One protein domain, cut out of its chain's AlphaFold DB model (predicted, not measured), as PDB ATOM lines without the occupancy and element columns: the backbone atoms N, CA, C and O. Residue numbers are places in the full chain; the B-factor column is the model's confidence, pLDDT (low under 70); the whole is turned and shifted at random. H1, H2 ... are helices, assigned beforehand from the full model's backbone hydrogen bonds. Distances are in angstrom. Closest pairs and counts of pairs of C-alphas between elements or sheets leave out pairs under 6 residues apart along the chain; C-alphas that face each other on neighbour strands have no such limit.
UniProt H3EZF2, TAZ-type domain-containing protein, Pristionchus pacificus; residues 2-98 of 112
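What this domain is: This is residues 2 to 98 of the 112 residues of the protein "TAZ-type domain-containing protein" of Pristionchus pacificus (UniProt H3EZF2). Three helices, H1, H2 and H3, cross or meet the longest helix, H4, at large angles, and a short fifth helix, H5, packs on it too, with H4 touching each of the other four. H2 crosses the later part of H4, H3 meets H2 near one of its ends and the early part of H4 near the other, H1 packs on H3 and on that early part of H4, and the short H5 packs on the later part of H4. The printed part has 97 residues with five named helices, H1 to H5 in order along the chain, and no named strand; the class is all helix. It is compact, with a radius of gyration of the C-alphas of 12.7 A, and rounded, with spans of 35 by 32 by 27 A.

Where its parts are: H1 is residues 3 to 13, 15.8 A from first to last C-alpha, and begins with C-alpha 3 at (164.161, 129.887, 164.597). H2 is residues 20 to 33, 19.8 A long. H3 is residues 48 to 60, 18.4 A long. H4, the longest helix with 16 residues, is residues 68 to 83 and 23.7 A long, with C-alpha 68 at (159.000, 143.306, 161.628). H5 is residues 94 to 98, 6.1 A long, and ends with C-alpha 98 at (171.174, 160.655, 159.900).

How they stand to each other: H4 is the hub, touching four helices. H1 touches residues 69 to 72 of H4, at a steep tilt of 48 degrees, the same way; the closest C-alphas, of Leu 9 and Leu 69, are 5.9 A apart. H1 also touches H3, at a steep tilt of 65 degrees, opposite ways, and the closest C-alphas, of Ile 8 and Glu 50, are 5.8 A apart. With residues 23 to 27 H2 touches residues 76 to 80 of H4, about perpendicular at 84 degrees, the closest C-alphas being those of Leu 27 and His 80, 6.8 A apart. With residues 29 to 33 H2 touches residues 48 to 52 of H3, about perpendicular at 73 degrees; the closest C-alphas, of Ala 33 and Cys 48, are 5.2 A apart. With residues 54 to 58 H3 touches residues 69 to 73 of H4, about perpendicular at 75 degrees, the closest C-alphas being those of Leu 58 and Cys 70, 5.9 A apart. H5 touches residues 77 to 82 of H4, with the C-alphas of Ser 81 and Arg 98 closest at 5.3 A. H1 and H2 are apart, and H5 is apart from H1, H2 and H3. In H2, H3 and H5 every O i to N i+4 pair is within hydrogen-bond range; in H1 6 of 7 are, and in H4 11 of 12.

The domain as a whole: The two C-alphas farthest apart, of Ser 3 and Lys 85, are 36.1 A apart. The printed part has no cut. The link from H2 to H3, residues 34 to 47, is long, and its C-alphas lie 9 to 19 A from the mean of the C-alphas; the other links are short. The mean pLDDT of the printed part is 81.0, and residues 2 to 18 are under 70.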
ATOM      1  N   ASP A   2     164.657 131.506 160.132       43.41
ATOM      2  CA  ASP A   2     165.511 130.950 161.169       43.41
ATOM      3  C   ASP A   2     164.868 131.116 162.541       43.41
ATOM      4  O   ASP A   2     164.440 132.211 162.916       43.41
ATOM      5  N   SER A   3     164.806 130.010 163.284       49.69
ATOM      6  CA  SER A   3     164.161 129.887 164.597       49.69
ATOM      7  C   SER A   3     164.704 130.874 165.651       49.69
ATOM      8  O   SER A   3     164.048 131.130 166.660       49.69
ATOM      9  N   ASP A   4     165.873 131.471 165.401       53.84
ATOM     10  CA  ASP A   4     166.487 132.538 166.197       53.84
ATOM     11  C   ASP A   4     165.783 133.897 166.069       53.84
ATOM     12  O   ASP A   4     165.740 134.662 167.035       53.84
ATOM     13  N   SER A   5     165.176 134.194 164.915       55.53
ATOM     14  CA  SER A   5     164.520 135.489 164.669       55.53
ATOM     15  C   SER A   5     163.319 135.704 165.596       55.53
ATOM     16  O   SER A   5     163.081 136.824 166.041       55.53
ATOM     17  N   ASN A   6     162.605 134.628 165.953       54.22
ATOM     18  CA  ASN A   6     161.460 134.690 166.867       54.22
ATOM     19  C   ASN A   6     161.861 134.974 168.323       54.22
ATOM     20  O   ASN A   6     161.106 135.634 169.031       54.22
ATOM     21  N   GLN A   7     163.037 134.521 168.775       59.16
ATOM     22  CA  GLN A   7     163.511 134.803 170.140       59.16
ATOM     23  C   GLN A   7     163.951 136.263 170.297       59.16
ATOM     24  O   GLN A   7     163.642 136.898 171.301       59.16
ATOM     25  N   ILE A   8     164.613 136.821 169.278       63.59
ATOM     26  CA  ILE A   8     165.007 138.237 169.256       63.59
ATOM     27  C   ILE A   8     163.757 139.119 169.188       63.59
ATOM     28  O   ILE A   8     163.637 140.082 169.940       63.59
ATOM     29  N   LEU A   9     162.794 138.760 168.332       59.50
ATOM     30  CA  LEU A   9     161.539 139.495 168.215       59.50
ATOM     31  C   LEU A   9     160.748 139.483 169.527       59.50
ATOM     32  O   LEU A   9     160.129 140.484 169.833       59.50
ATOM     33  N   ALA A  10     160.794 138.413 170.325       62.00
ATOM     34  CA  ALA A  10     160.125 138.376 171.626       62.00
ATOM     35  C   ALA A  10     160.718 139.383 172.633       62.00
ATOM     36  O   ALA A  10     159.964 140.052 173.334       62.00
ATOM     37  N   LEU A  11     162.047 139.555 172.654       65.25
ATOM     38  CA  LEU A  11     162.722 140.564 173.485       65.25
ATOM     39  C   LEU A  11     162.356 141.997 173.082       65.25
ATOM     40  O   LEU A  11     162.092 142.829 173.946       65.25
ATOM     41  N   PHE A  12     162.288 142.273 171.777       66.12
ATOM     42  CA  PHE A  12     161.890 143.590 171.269       66.12
ATOM     43  C   PHE A  12     160.363 143.774 171.144       66.12
ATOM     44  O   PHE A  12     159.882 144.892 171.008       66.12
ATOM     45  N   ALA A  13     159.554 142.718 171.239       61.66
ATOM     46  CA  ALA A  13     158.093 142.823 171.253       61.66
ATOM     47  C   ALA A  13     157.570 143.332 172.602       61.66
ATOM     48  O   ALA A  13     156.536 143.993 172.641       61.66
ATOM     49  N   SER A  14     158.290 143.064 173.694       61.34
ATOM     50  CA  SER A  14     158.042 143.685 175.003       61.34
ATOM     51  C   SER A  14     158.610 145.106 175.105       61.34
ATOM     52  O   SER A  14     158.363 145.801 176.089       61.34
ATOM     53  N   PHE A  15     159.369 145.550 174.101       64.88
ATOM     54  CA  PHE A  15     159.961 146.875 174.063       64.88
ATOM     55  C   PHE A  15     158.962 147.900 173.520       64.88
ATOM     56  O   PHE A  15     158.643 147.953 172.332       64.88
ATOM     57  N   HIS A  16     158.500 148.768 174.414       69.31
ATOM     58  CA  HIS A  16     157.735 149.952 174.059       69.31
ATOM     59  C   HIS A  16     158.694 151.142 173.927       69.31
ATOM     60  O   HIS A  16     159.100 151.721 174.932       69.31
ATOM     61  N   ILE A  17     159.016 151.539 172.687       67.50
ATOM     62  CA  ILE A  17     159.819 152.746 172.363       67.50
ATOM     63  C   ILE A  17     159.248 154.022 173.016       67.50
ATOM     64  O   ILE A  17     159.971 154.993 173.220       67.50
ATOM     65  N   ASP A  18     157.958 154.007 173.358       67.81
ATOM     66  CA  ASP A  18     157.245 155.100 174.022       67.81
ATOM     67  C   ASP A  18     157.751 155.389 175.451       67.81
ATOM     68  O   ASP A  18     157.659 156.521 175.921       67.81
ATOM     69  N   SER A  19     158.350 154.400 176.133       80.56
ATOM     70  CA  SER A  19     158.930 154.606 177.463       80.56
ATOM     71  C   SER A  19     160.385 155.090 177.368       80.56
ATOM     72  O   SER A  19     161.248 154.345 176.889       80.56
ATOM     73  N   PRO A  20     160.713 156.301 177.862       76.88
ATOM     74  CA  PRO A  20     162.057 156.863 177.735       76.88
ATOM     75  C   PRO A  20     163.121 156.050 178.487       76.88
ATOM     76  O   PRO A  20     164.240 155.920 177.998       76.88
ATOM     77  N   SER A  21     162.784 155.452 179.636       82.62
ATOM     78  CA  SER A  21     163.732 154.649 180.422       82.62
ATOM     79  C   SER A  21     164.145 153.362 179.707       82.62
ATOM     80  O   SER A  21     165.320 152.994 179.720       82.62
ATOM     81  N   GLU A  22     163.194 152.701 179.045       82.44
ATOM     82  CA  GLU A  22     163.473 151.501 178.257       82.44
ATOM     83  C   GLU A  22     164.268 151.864 177.005       82.44
ATOM     84  O   GLU A  22     165.268 151.216 176.698       82.44
ATOM     85  N   LEU A  23     163.886 152.939 176.307       83.75
ATOM     86  CA  LEU A  23     164.605 153.409 175.124       83.75
ATOM     87  C   LEU A  23     166.090 153.670 175.419       83.75
ATOM     88  O   LEU A  23     166.944 153.160 174.695       83.75
ATOM     89  N   ASP A  24     166.411 154.415 176.481       86.44
ATOM     90  CA  ASP A  24     167.803 154.683 176.856       86.44
ATOM     91  C   ASP A  24     168.562 153.394 177.256       86.44
ATOM     92  O   ASP A  24     169.744 153.270 176.926       86.44
ATOM     93  N   LYS A  25     167.909 152.397 177.883       87.06
ATOM     94  CA  LYS A  25     168.518 151.072 178.152       87.06
ATOM     95  C   LYS A  25     168.904 150.370 176.846       87.06
ATOM     96  O   LYS A  25     170.035 149.907 176.699       87.06
ATOM     97  N   TRP A  26     167.988 150.306 175.882       86.94
ATOM     98  CA  TRP A  26     168.229 149.626 174.607       86.94
ATOM     99  C   TRP A  26     169.269 150.334 173.740       86.94
ATOM    100  O   TRP A  26     170.070 149.661 173.088       86.94
ATOM    101  N   LEU A  27     169.308 151.667 173.773       88.19
ATOM    102  CA  LEU A  27     170.361 152.448 173.127       88.19
ATOM    103  C   LEU A  27     171.742 152.110 173.702       88.19
ATOM    104  O   LEU A  27     172.655 151.833 172.930       88.19
ATOM    105  N   GLN A  28     171.880 152.023 175.028       89.25
ATOM    106  CA  GLN A  28     173.148 151.643 175.662       89.25
ATOM    107  C   GLN A  28     173.580 150.217 175.305       89.25
ATOM    108  O   GLN A  28     174.744 149.977 174.982       89.25
ATOM    109  N   ILE A  29     172.646 149.258 175.325       89.38
ATOM    110  CA  ILE A  29     172.934 147.872 174.928       89.38
ATOM    111  C   ILE A  29     173.388 147.826 173.465       89.38
ATOM    112  O   ILE A  29     174.336 147.113 173.148       89.38
ATOM    113  N   MET A  30     172.743 148.588 172.578       89.81
ATOM    114  CA  MET A  30     173.110 148.708 171.165       89.81
ATOM    115  C   MET A  30     174.511 149.296 170.983       89.81
ATOM    116  O   MET A  30     175.337 148.688 170.301       89.81
ATOM    117  N   GLU A  31     174.800 150.434 171.614       89.00
ATOM    118  CA  GLU A  31     176.110 151.094 171.561       89.00
ATOM    119  C   GLU A  31     177.226 150.195 172.103       89.00
ATOM    120  O   GLU A  31     178.331 150.203 171.570       89.00
ATOM    121  N   HIS A  32     176.928 149.356 173.098       91.19
ATOM    122  CA  HIS A  32     177.850 148.336 173.591       91.19
ATOM    123  C   HIS A  32     177.986 147.136 172.639       91.19
ATOM    124  O   HIS A  32     179.091 146.647 172.395       91.19
ATOM    125  N   ALA A  33     176.874 146.612 172.118       90.25
ATOM    126  CA  ALA A  33     176.847 145.372 171.345       90.25
ATOM    127  C   ALA A  33     177.630 145.470 170.030       90.25
ATOM    128  O   ALA A  33     178.155 144.452 169.572       90.25
ATOM    129  N   VAL A  34     177.719 146.675 169.459       89.06
ATOM    130  CA  VAL A  34     178.442 146.990 168.219       89.06
ATOM    131  C   VAL A  34     179.953 146.700 168.325       89.06
ATOM    132  O   VAL A  34     180.438 145.867 167.557       89.06
ATOM    133  N   PRO A  35     180.716 147.297 169.264       88.31
ATOM    134  CA  PRO A  35     182.137 146.996 169.441       88.31
ATOM    135  C   PRO A  35     182.391 145.700 170.227       88.31
ATOM    136  O   PRO A  35     183.509 145.171 170.216       88.31
ATOM    137  N   CYS A  36     181.386 145.171 170.935       90.50
ATOM    138  CA  CYS A  36     181.562 143.989 171.768       90.50
ATOM    139  C   CYS A  36     181.890 142.750 170.918       90.50
ATOM    140  O   CYS A  36     181.225 142.435 169.934       90.50
ATOM    141  N   ARG A  37     182.918 142.000 171.337       87.56
ATOM    142  CA  ARG A  37     183.364 140.746 170.691       87.56
ATOM    143  C   ARG A  37     183.188 139.516 171.577       87.56
ATOM    144  O   ARG A  37     183.536 138.403 171.186       87.56
ATOM    145  N   LEU A  38     182.639 139.696 172.780       89.19
ATOM    146  CA  LEU A  38     182.372 138.594 173.701       89.19
ATOM    147  C   LEU A  38     181.312 137.660 173.108       89.19
ATOM    148  O   LEU A  38     180.379 138.115 172.447       89.19
ATOM    149  N   LYS A  39     181.477 136.349 173.310       80.25
ATOM    150  CA  LYS A  39     180.509 135.331 172.866       80.25
ATOM    151  C   LYS A  39     179.223 135.417 173.702       80.25
ATOM    152  O   LYS A  39     179.277 135.875 174.844       80.25
ATOM    153  N   ASN A  40     178.094 134.946 173.162       74.56
ATOM    154  CA  ASN A  40     176.830 134.867 173.910       74.56
ATOM    155  C   ASN A  40     177.025 134.165 175.262       74.56
ATOM    156  O   ASN A  40     177.731 133.162 175.345       74.56
ATOM    157  N   GLY A  41     176.428 134.729 176.314       78.31
ATOM    158  CA  GLY A  41     176.565 134.240 177.689       78.31
ATOM    159  C   GLY A  41     177.904 134.564 178.365       78.31
ATOM    160  O   GLY A  41     178.087 134.210 179.522       78.31
ATOM    161  N   ARG A  42     178.845 135.228 177.675       85.88
ATOM    162  CA  ARG A  42     180.111 135.704 178.271       85.88
ATOM    163  C   ARG A  42     180.164 137.213 178.484       85.88
ATOM    164  O   ARG A  42     181.159 137.705 179.000       85.88
ATOM    165  N   CYS A  43     179.151 137.939 178.023       88.81
ATOM    166  CA  CYS A  43     179.004 139.365 178.269       88.81
ATOM    167  C   CYS A  43     178.072 139.565 179.465       88.81
ATOM    168  O   CYS A  43     177.025 138.926 179.522       88.81
ATOM    169  N   GLU A  44     178.457 140.438 180.391       87.69
ATOM    170  CA  GLU A  44     177.662 140.775 181.580       87.69
ATOM    171  C   GLU A  44     176.492 141.715 181.256       87.69
ATOM    172  O   GLU A  44     175.543 141.821 182.027       87.69
ATOM    173  N   THR A  45     176.528 142.384 180.099       87.88
ATOM    174  CA  THR A  45     175.428 143.222 179.624       87.88
ATOM    175  C   THR A  45     174.268 142.349 179.150       87.88
ATOM    176  O   THR A  45     174.327 141.722 178.088       87.88
ATOM    177  N   GLU A  46     173.192 142.342 179.934       84.69
ATOM    178  CA  GLU A  46     171.918 141.712 179.584       84.69
ATOM    179  C   GLU A  46     171.404 142.243 178.233       84.69
ATOM    180  O   GLU A  46     171.434 143.444 177.971       84.69
ATOM    181  N   GLY A  47     170.979 141.346 177.339       83.94
ATOM    182  CA  GLY A  47     170.499 141.705 176.002       83.94
ATOM    183  C   GLY A  47     171.587 141.995 174.958       83.94
ATOM    184  O   GLY A  47     171.264 142.147 173.780       83.94
ATOM    185  N   CYS A  48     172.881 142.032 175.319       88.38
ATOM    186  CA  CYS A  48     173.976 142.249 174.355       88.38
ATOM    187  C   CYS A  48     174.037 141.150 173.283       88.38
ATOM    188  O   CYS A  48     174.236 141.429 172.097       88.38
ATOM    189  N   GLY A  49     173.842 139.891 173.688       86.19
ATOM    190  CA  GLY A  49     173.859 138.755 172.771       86.19
ATOM    191  C   GLY A  49     172.743 138.842 171.732       86.19
ATOM    192  O   GLY A  49     172.967 138.577 170.553       86.19
ATOM    193  N   GLU A  50     171.552 139.227 172.167       85.81
ATOM    194  CA  GLU A  50     170.352 139.314 171.345       85.81
ATOM    195  C   GLU A  50     170.389 140.545 170.445       85.81
ATOM    196  O   GLU A  50     170.129 140.426 169.248       85.81
ATOM    197  N   MET A  51     170.848 141.683 170.971       88.06
ATOM    198  CA  MET A  51     171.134 142.878 170.183       88.06
ATOM    199  C   MET A  51     172.142 142.585 169.070       88.06
ATOM    200  O   MET A  51     171.915 142.952 167.920       88.06
ATOM    201  N   ARG A  52     173.228 141.852 169.355       87.31
ATOM    202  CA  ARG A  52     174.197 141.492 168.311       87.31
ATOM    203  C   ARG A  52     173.581 140.608 167.231       87.31
ATOM    204  O   ARG A  52     173.832 140.838 166.051       87.31
ATOM    205  N   ARG A  53     172.764 139.617 167.600       86.38
ATOM    206  CA  ARG A  53     172.046 138.807 166.600       86.38
ATOM    207  C   ARG A  53     171.095 139.667 165.767       86.38
ATOM    208  O   ARG A  53     171.015 139.470 164.560       86.38
ATOM    209  N   ALA A  54     170.431 140.644 166.384       86.56
ATOM    210  CA  ALA A  54     169.564 141.591 165.693       86.56
ATOM    211  C   ALA A  54     170.342 142.433 164.660       86.56
ATOM    212  O   ALA A  54     169.874 142.614 163.537       86.56
ATOM    213  N   LEU A  55     171.562 142.871 164.998       85.88
ATOM    214  CA  LEU A  55     172.471 143.562 164.072       85.88
ATOM    215  C   LEU A  55     172.891 142.671 162.896       85.88
ATOM    216  O   LEU A  55     172.852 143.116 161.753       85.88
ATOM    217  N   VAL A  56     173.256 141.410 163.155       86.75
ATOM    218  CA  VAL A  56     173.598 140.446 162.092       86.75
ATOM    219  C   VAL A  56     172.404 140.223 161.169       86.75
ATOM    220  O   VAL A  56     172.546 140.331 159.955       86.75
ATOM    221  N   HIS A  57     171.216 140.001 161.738       87.31
ATOM    222  CA  HIS A  57     169.982 139.871 160.971       87.31
ATOM    223  C   HIS A  57     169.729 141.104 160.106       87.31
ATOM    224  O   HIS A  57     169.425 140.962 158.935       87.31
ATOM    225  N   LEU A  58     169.874 142.318 160.636       84.88
ATOM    226  CA  LEU A  58     169.680 143.536 159.852       84.88
ATOM    227  C   LEU A  58     170.615 143.612 158.639       84.88
ATOM    228  O   LEU A  58     170.204 144.107 157.594       84.88
ATOM    229  N   MET A  59     171.853 143.136 158.774       84.88
ATOM    230  CA  MET A  59     172.839 143.135 157.693       84.88
ATOM    231  C   MET A  59     172.578 142.037 156.656       84.88
ATOM    232  O   MET A  59     172.778 142.281 155.469       84.88
ATOM    233  N   ASP A  60     172.092 140.875 157.081       85.81
ATOM    234  CA  ASP A  60     171.834 139.715 156.215       85.81
ATOM    235  C   ASP A  60     170.408 139.699 155.630       85.81
ATOM    236  O   ASP A  60     170.145 139.115 154.586       85.81
ATOM    237  N   CYS A  61     169.463 140.393 156.270       84.75
ATOM    238  CA  CYS A  61     168.069 140.409 155.852       84.75
ATOM    239  C   CYS A  61     167.921 141.163 154.528       84.75
ATOM    240  O   CYS A  61     168.183 142.364 154.449       84.75
ATOM    241  N   GLU A  62     167.426 140.466 153.508       84.62
ATOM    242  CA  GLU A  62     167.090 141.039 152.199       84.62
ATOM    243  C   GLU A  62     165.754 141.802 152.237       84.62
ATOM    244  O   GLU A  62     165.545 142.780 151.525       84.62
ATOM    245  N   GLN A  63     164.844 141.393 153.121       85.88
ATOM    246  CA  GLN A  63     163.476 141.911 153.230       85.88
ATOM    247  C   GLN A  63     163.335 142.966 154.343       85.88
ATOM    248  O   GLN A  63     162.343 142.997 155.070       85.88
ATOM    249  N   ARG A  64     164.320 143.862 154.495       83.44
ATOM    250  CA  ARG A  64     164.392 144.830 155.618       83.44
ATOM    251  C   ARG A  64     163.167 145.743 155.733       83.44
ATOM    252  O   ARG A  64     162.836 146.187 156.828       83.44
ATOM    253  N   ILE A  65     162.503 146.020 154.609       80.62
ATOM    254  CA  ILE A  65     161.310 146.878 154.535       80.62
ATOM    255  C   ILE A  65     160.083 146.183 155.131       80.62
ATOM    256  O   ILE A  65     159.273 146.823 155.798       80.62
ATOM    257  N   SER A  66     159.910 144.889 154.873       83.00
ATOM    258  CA  SER A  66     158.743 144.116 155.308       83.00
ATOM    259  C   SER A  66     158.996 143.356 156.612       83.00
ATOM    260  O   SER A  66     158.035 143.005 157.296       83.00
ATOM    261  N   CYS A  67     160.260 143.169 157.006       84.06
ATOM    262  CA  CYS A  67     160.642 142.458 158.220       84.06
ATOM    263  C   CYS A  67     160.245 143.234 159.497       84.06
ATOM    264  O   CYS A  67     160.699 144.366 159.698       84.06
ATOM    265  N   PRO A  68     159.439 142.641 160.401       81.25
ATOM    266  CA  PRO A  68     159.000 143.306 161.628       81.25
ATOM    267  C   PRO A  68     160.162 143.610 162.582       81.25
ATOM    268  O   PRO A  68     160.180 144.680 163.190       81.25
ATOM    269  N   LEU A  69     161.163 142.724 162.659       83.19
ATOM    270  CA  LEU A  69     162.364 142.938 163.470       83.19
ATOM    271  C   LEU A  69     163.176 144.129 162.945       83.19
ATOM    272  O   LEU A  69     163.522 145.029 163.707       83.19
ATOM    273  N   CYS A  70     163.427 144.183 161.632       85.31
ATOM    274  CA  CYS A  70     164.141 145.306 161.023       85.31
ATOM    275  C   CYS A  70     163.402 146.631 161.233       85.31
ATOM    276  O   CYS A  70     164.045 147.627 161.544       85.31
ATOM    277  N   LYS A  71     162.066 146.656 161.129       83.12
ATOM    278  CA  LYS A  71     161.270 147.866 161.398       83.12
ATOM    279  C   LYS A  71     161.469 148.395 162.819       83.12
ATOM    280  O   LYS A  71     161.656 149.598 162.991       83.12
ATOM    281  N   GLN A  72     161.453 147.516 163.822       82.69
ATOM    282  CA  GLN A  72     161.689 147.909 165.215       82.69
ATOM    283  C   GLN A  72     163.125 148.407 165.428       82.69
ATOM    284  O   GLN A  72     163.330 149.456 166.038       82.69
ATOM    285  N   LEU A  73     164.111 147.715 164.851       84.50
ATOM    286  CA  LEU A  73     165.509 148.146 164.886       84.50
ATOM    287  C   LEU A  73     165.704 149.517 164.230       84.50
ATOM    288  O   LEU A  73     166.370 150.377 164.796       84.50
ATOM    289  N   PHE A  74     165.088 149.765 163.071       85.75
ATOM    290  CA  PHE A  74     165.142 151.069 162.409       85.75
ATOM    291  C   PHE A  74     164.580 152.188 163.275       85.75
ATOM    292  O   PHE A  74     165.151 153.277 163.299       85.75
ATOM    293  N   ALA A  75     163.489 151.933 163.996       84.06
ATOM    294  CA  ALA A  75     162.948 152.909 164.927       84.06
ATOM    295  C   ALA A  75     163.970 153.230 166.033       84.06
ATOM    296  O   ALA A  75     164.277 154.404 166.242       84.06
ATOM    297  N   LEU A  76     164.585 152.213 166.649       85.69
ATOM    298  CA  LEU A  76     165.654 152.399 167.639       85.69
ATOM    299  C   LEU A  76     166.837 153.209 167.073       85.69
ATOM    300  O   LEU A  76     167.254 154.200 167.676       85.69
ATOM    301  N   PHE A  77     167.331 152.864 165.878       87.38
ATOM    302  CA  PHE A  77     168.417 153.611 165.234       87.38
ATOM    303  C   PHE A  77     168.030 155.039 164.864       87.38
ATOM    304  O   PHE A  77     168.877 155.923 164.931       87.38
ATOM    305  N   CYS A  78     166.773 155.293 164.502       86.31
ATOM    306  CA  CYS A  78     166.273 156.641 164.240       86.31
ATOM    307  C   CYS A  78     166.292 157.502 165.513       86.31
ATOM    308  O   CYS A  78     166.653 158.680 165.472       86.31
ATOM    309  N   HIS A  79     165.958 156.921 166.669       86.94
ATOM    310  CA  HIS A  79     166.104 157.608 167.954       86.94
ATOM    311  C   HIS A  79     167.572 157.891 168.287       86.94
ATOM    312  O   HIS A  79     167.897 159.014 168.683       86.94
ATOM    313  N   HIS A  80     168.461 156.919 168.062       89.06
ATOM    314  CA  HIS A  80     169.900 157.118 168.218       89.06
ATOM    315  C   HIS A  80     170.419 158.227 167.294       89.06
ATOM    316  O   HIS A  80     171.033 159.178 167.767       89.06
ATOM    317  N   SER A  81     170.135 158.166 165.989       88.50
ATOM    318  CA  SER A  81     170.681 159.082 164.981       88.50
ATOM    319  C   SER A  81     170.269 160.537 165.204       88.50
ATOM    320  O   SER A  81     171.028 161.442 164.869       88.50
ATOM    321  N   LYS A  82     169.088 160.781 165.792       85.50
ATOM    322  CA  LYS A  82     168.632 162.125 166.191       85.50
ATOM    323  C   LYS A  82     169.475 162.730 167.318       85.50
ATOM    324  O   LYS A  82     169.597 163.950 167.395       85.50
ATOM    325  N   ARG A  83     170.028 161.894 168.201       86.62
ATOM    326  CA  ARG A  83     170.867 162.302 169.343       86.62
ATOM    327  C   ARG A  83     172.360 162.226 169.008       86.62
ATOM    328  O   ARG A  83     173.148 163.001 169.546       86.62
ATOM    329  N   CYS A  84     172.739 161.326 168.106       87.50
ATOM    330  CA  CYS A  84     174.113 161.016 167.752       87.50
ATOM    331  C   CYS A  84     174.737 162.084 166.842       87.50
ATOM    332  O   CYS A  84     174.342 162.278 165.688       87.50
ATOM    333  N   LYS A  85     175.769 162.754 167.364       84.00
ATOM    334  CA  LYS A  85     176.560 163.771 166.651       84.00
ATOM    335  C   LYS A  85     177.926 163.258 166.190       84.00
ATOM    336  O   LYS A  85     178.661 164.002 165.552       84.00
ATOM    337  N   GLU A  86     178.235 161.992 166.455       85.62
ATOM    338  CA  GLU A  86     179.518 161.388 166.098       85.62
ATOM    339  C   GLU A  86     179.659 161.261 164.579       85.62
ATOM    340  O   GLU A  86     178.828 160.645 163.902       85.62
ATOM    341  N   GLU A  87     180.717 161.836 164.005       78.25
ATOM    342  CA  GLU A  87     180.989 161.707 162.567       78.25
ATOM    343  C   GLU A  87     181.346 160.268 162.185       78.25
ATOM    344  O   GLU A  87     180.937 159.792 161.126       78.25
ATOM    345  N   ARG A  88     182.046 159.559 163.079       82.88
ATOM    346  CA  ARG A  88     182.483 158.167 162.914       82.88
ATOM    347  C   ARG A  88     181.738 157.237 163.868       82.88
ATOM    348  O   ARG A  88     182.352 156.495 164.626       82.88
ATOM    349  N   CYS A  89     180.410 157.305 163.849       86.44
ATOM    350  CA  CYS A  89     179.593 156.403 164.650       86.44
ATOM    351  C   CYS A  89     179.802 154.948 164.194       86.44
ATOM    352  O   CYS A  89     179.620 154.636 163.017       86.44
ATOM    353  N   GLU A  90     180.165 154.067 165.126       85.62
ATOM    354  CA  GLU A  90     180.369 152.637 164.849       85.62
ATOM    355  C   GLU A  90     179.044 151.887 164.649       85.62
ATOM    356  O   GLU A  90     179.023 150.785 164.100       85.62
ATOM    357  N   VAL A  91     177.925 152.484 165.075       85.31
ATOM    358  CA  VAL A  91     176.598 151.886 164.953       85.31
ATOM    359  C   VAL A  91     176.219 151.775 163.470       85.31
ATOM    360  O   VAL A  91     176.140 152.797 162.772       85.31
ATOM    361  N   PRO A  92     175.943 150.559 162.961       80.88
ATOM    362  CA  PRO A  92     175.598 150.371 161.561       80.88
ATOM    363  C   PRO A  92     174.314 151.132 161.227       80.88
ATOM    364  O   PRO A  92     173.393 151.232 162.031       80.88
ATOM    365  N   LEU A  93     174.264 151.691 160.019       82.94
ATOM    366  CA  LEU A  93     173.165 152.517 159.504       82.94
ATOM    367  C   LEU A  93     172.949 153.869 160.206       82.94
ATOM    368  O   LEU A  93     172.289 154.709 159.608       82.94
ATOM    369  N   CYS A  94     173.535 154.155 161.377       88.12
ATOM    370  CA  CYS A  94     173.364 155.445 162.067       88.12
ATOM    371  C   CYS A  94     173.678 156.644 161.157       88.12
ATOM    372  O   CYS A  94     172.851 157.542 160.991       88.12
ATOM    373  N   VAL A  95     174.846 156.624 160.506       83.00
ATOM    374  CA  VAL A  95     175.272 157.691 159.585       83.00
ATOM    375  C   VAL A  95     174.320 157.813 158.393       83.00
ATOM    376  O   VAL A  95     173.966 158.929 158.021       83.00
ATOM    377  N   HIS A  96     173.865 156.686 157.841       84.38
ATOM    378  CA  HIS A  96     172.956 156.651 156.694       84.38
ATOM    379  C   HIS A  96     171.557 157.175 157.057       84.38
ATOM    380  O   HIS A  96     170.981 157.985 156.339       84.38
ATOM    381  N   ILE A  97     171.023 156.783 158.216       84.75
ATOM    382  CA  ILE A  97     169.737 157.263 158.739       84.75
ATOM    383  C   ILE A  97     169.822 158.762 159.049       84.75
ATOM    384  O   ILE A  97     168.917 159.517 158.701       84.75
ATOM    385  N   ARG A  98     170.931 159.226 159.643       83.94
ATOM    386  CA  ARG A  98     171.174 160.655 159.900       83.94
ATOM    387  C   ARG A  98     171.220 161.472 158.608       83.94
ATOM    388  O   ARG A  98     170.672 162.568 158.570       83.94
TER     389      ARG A  98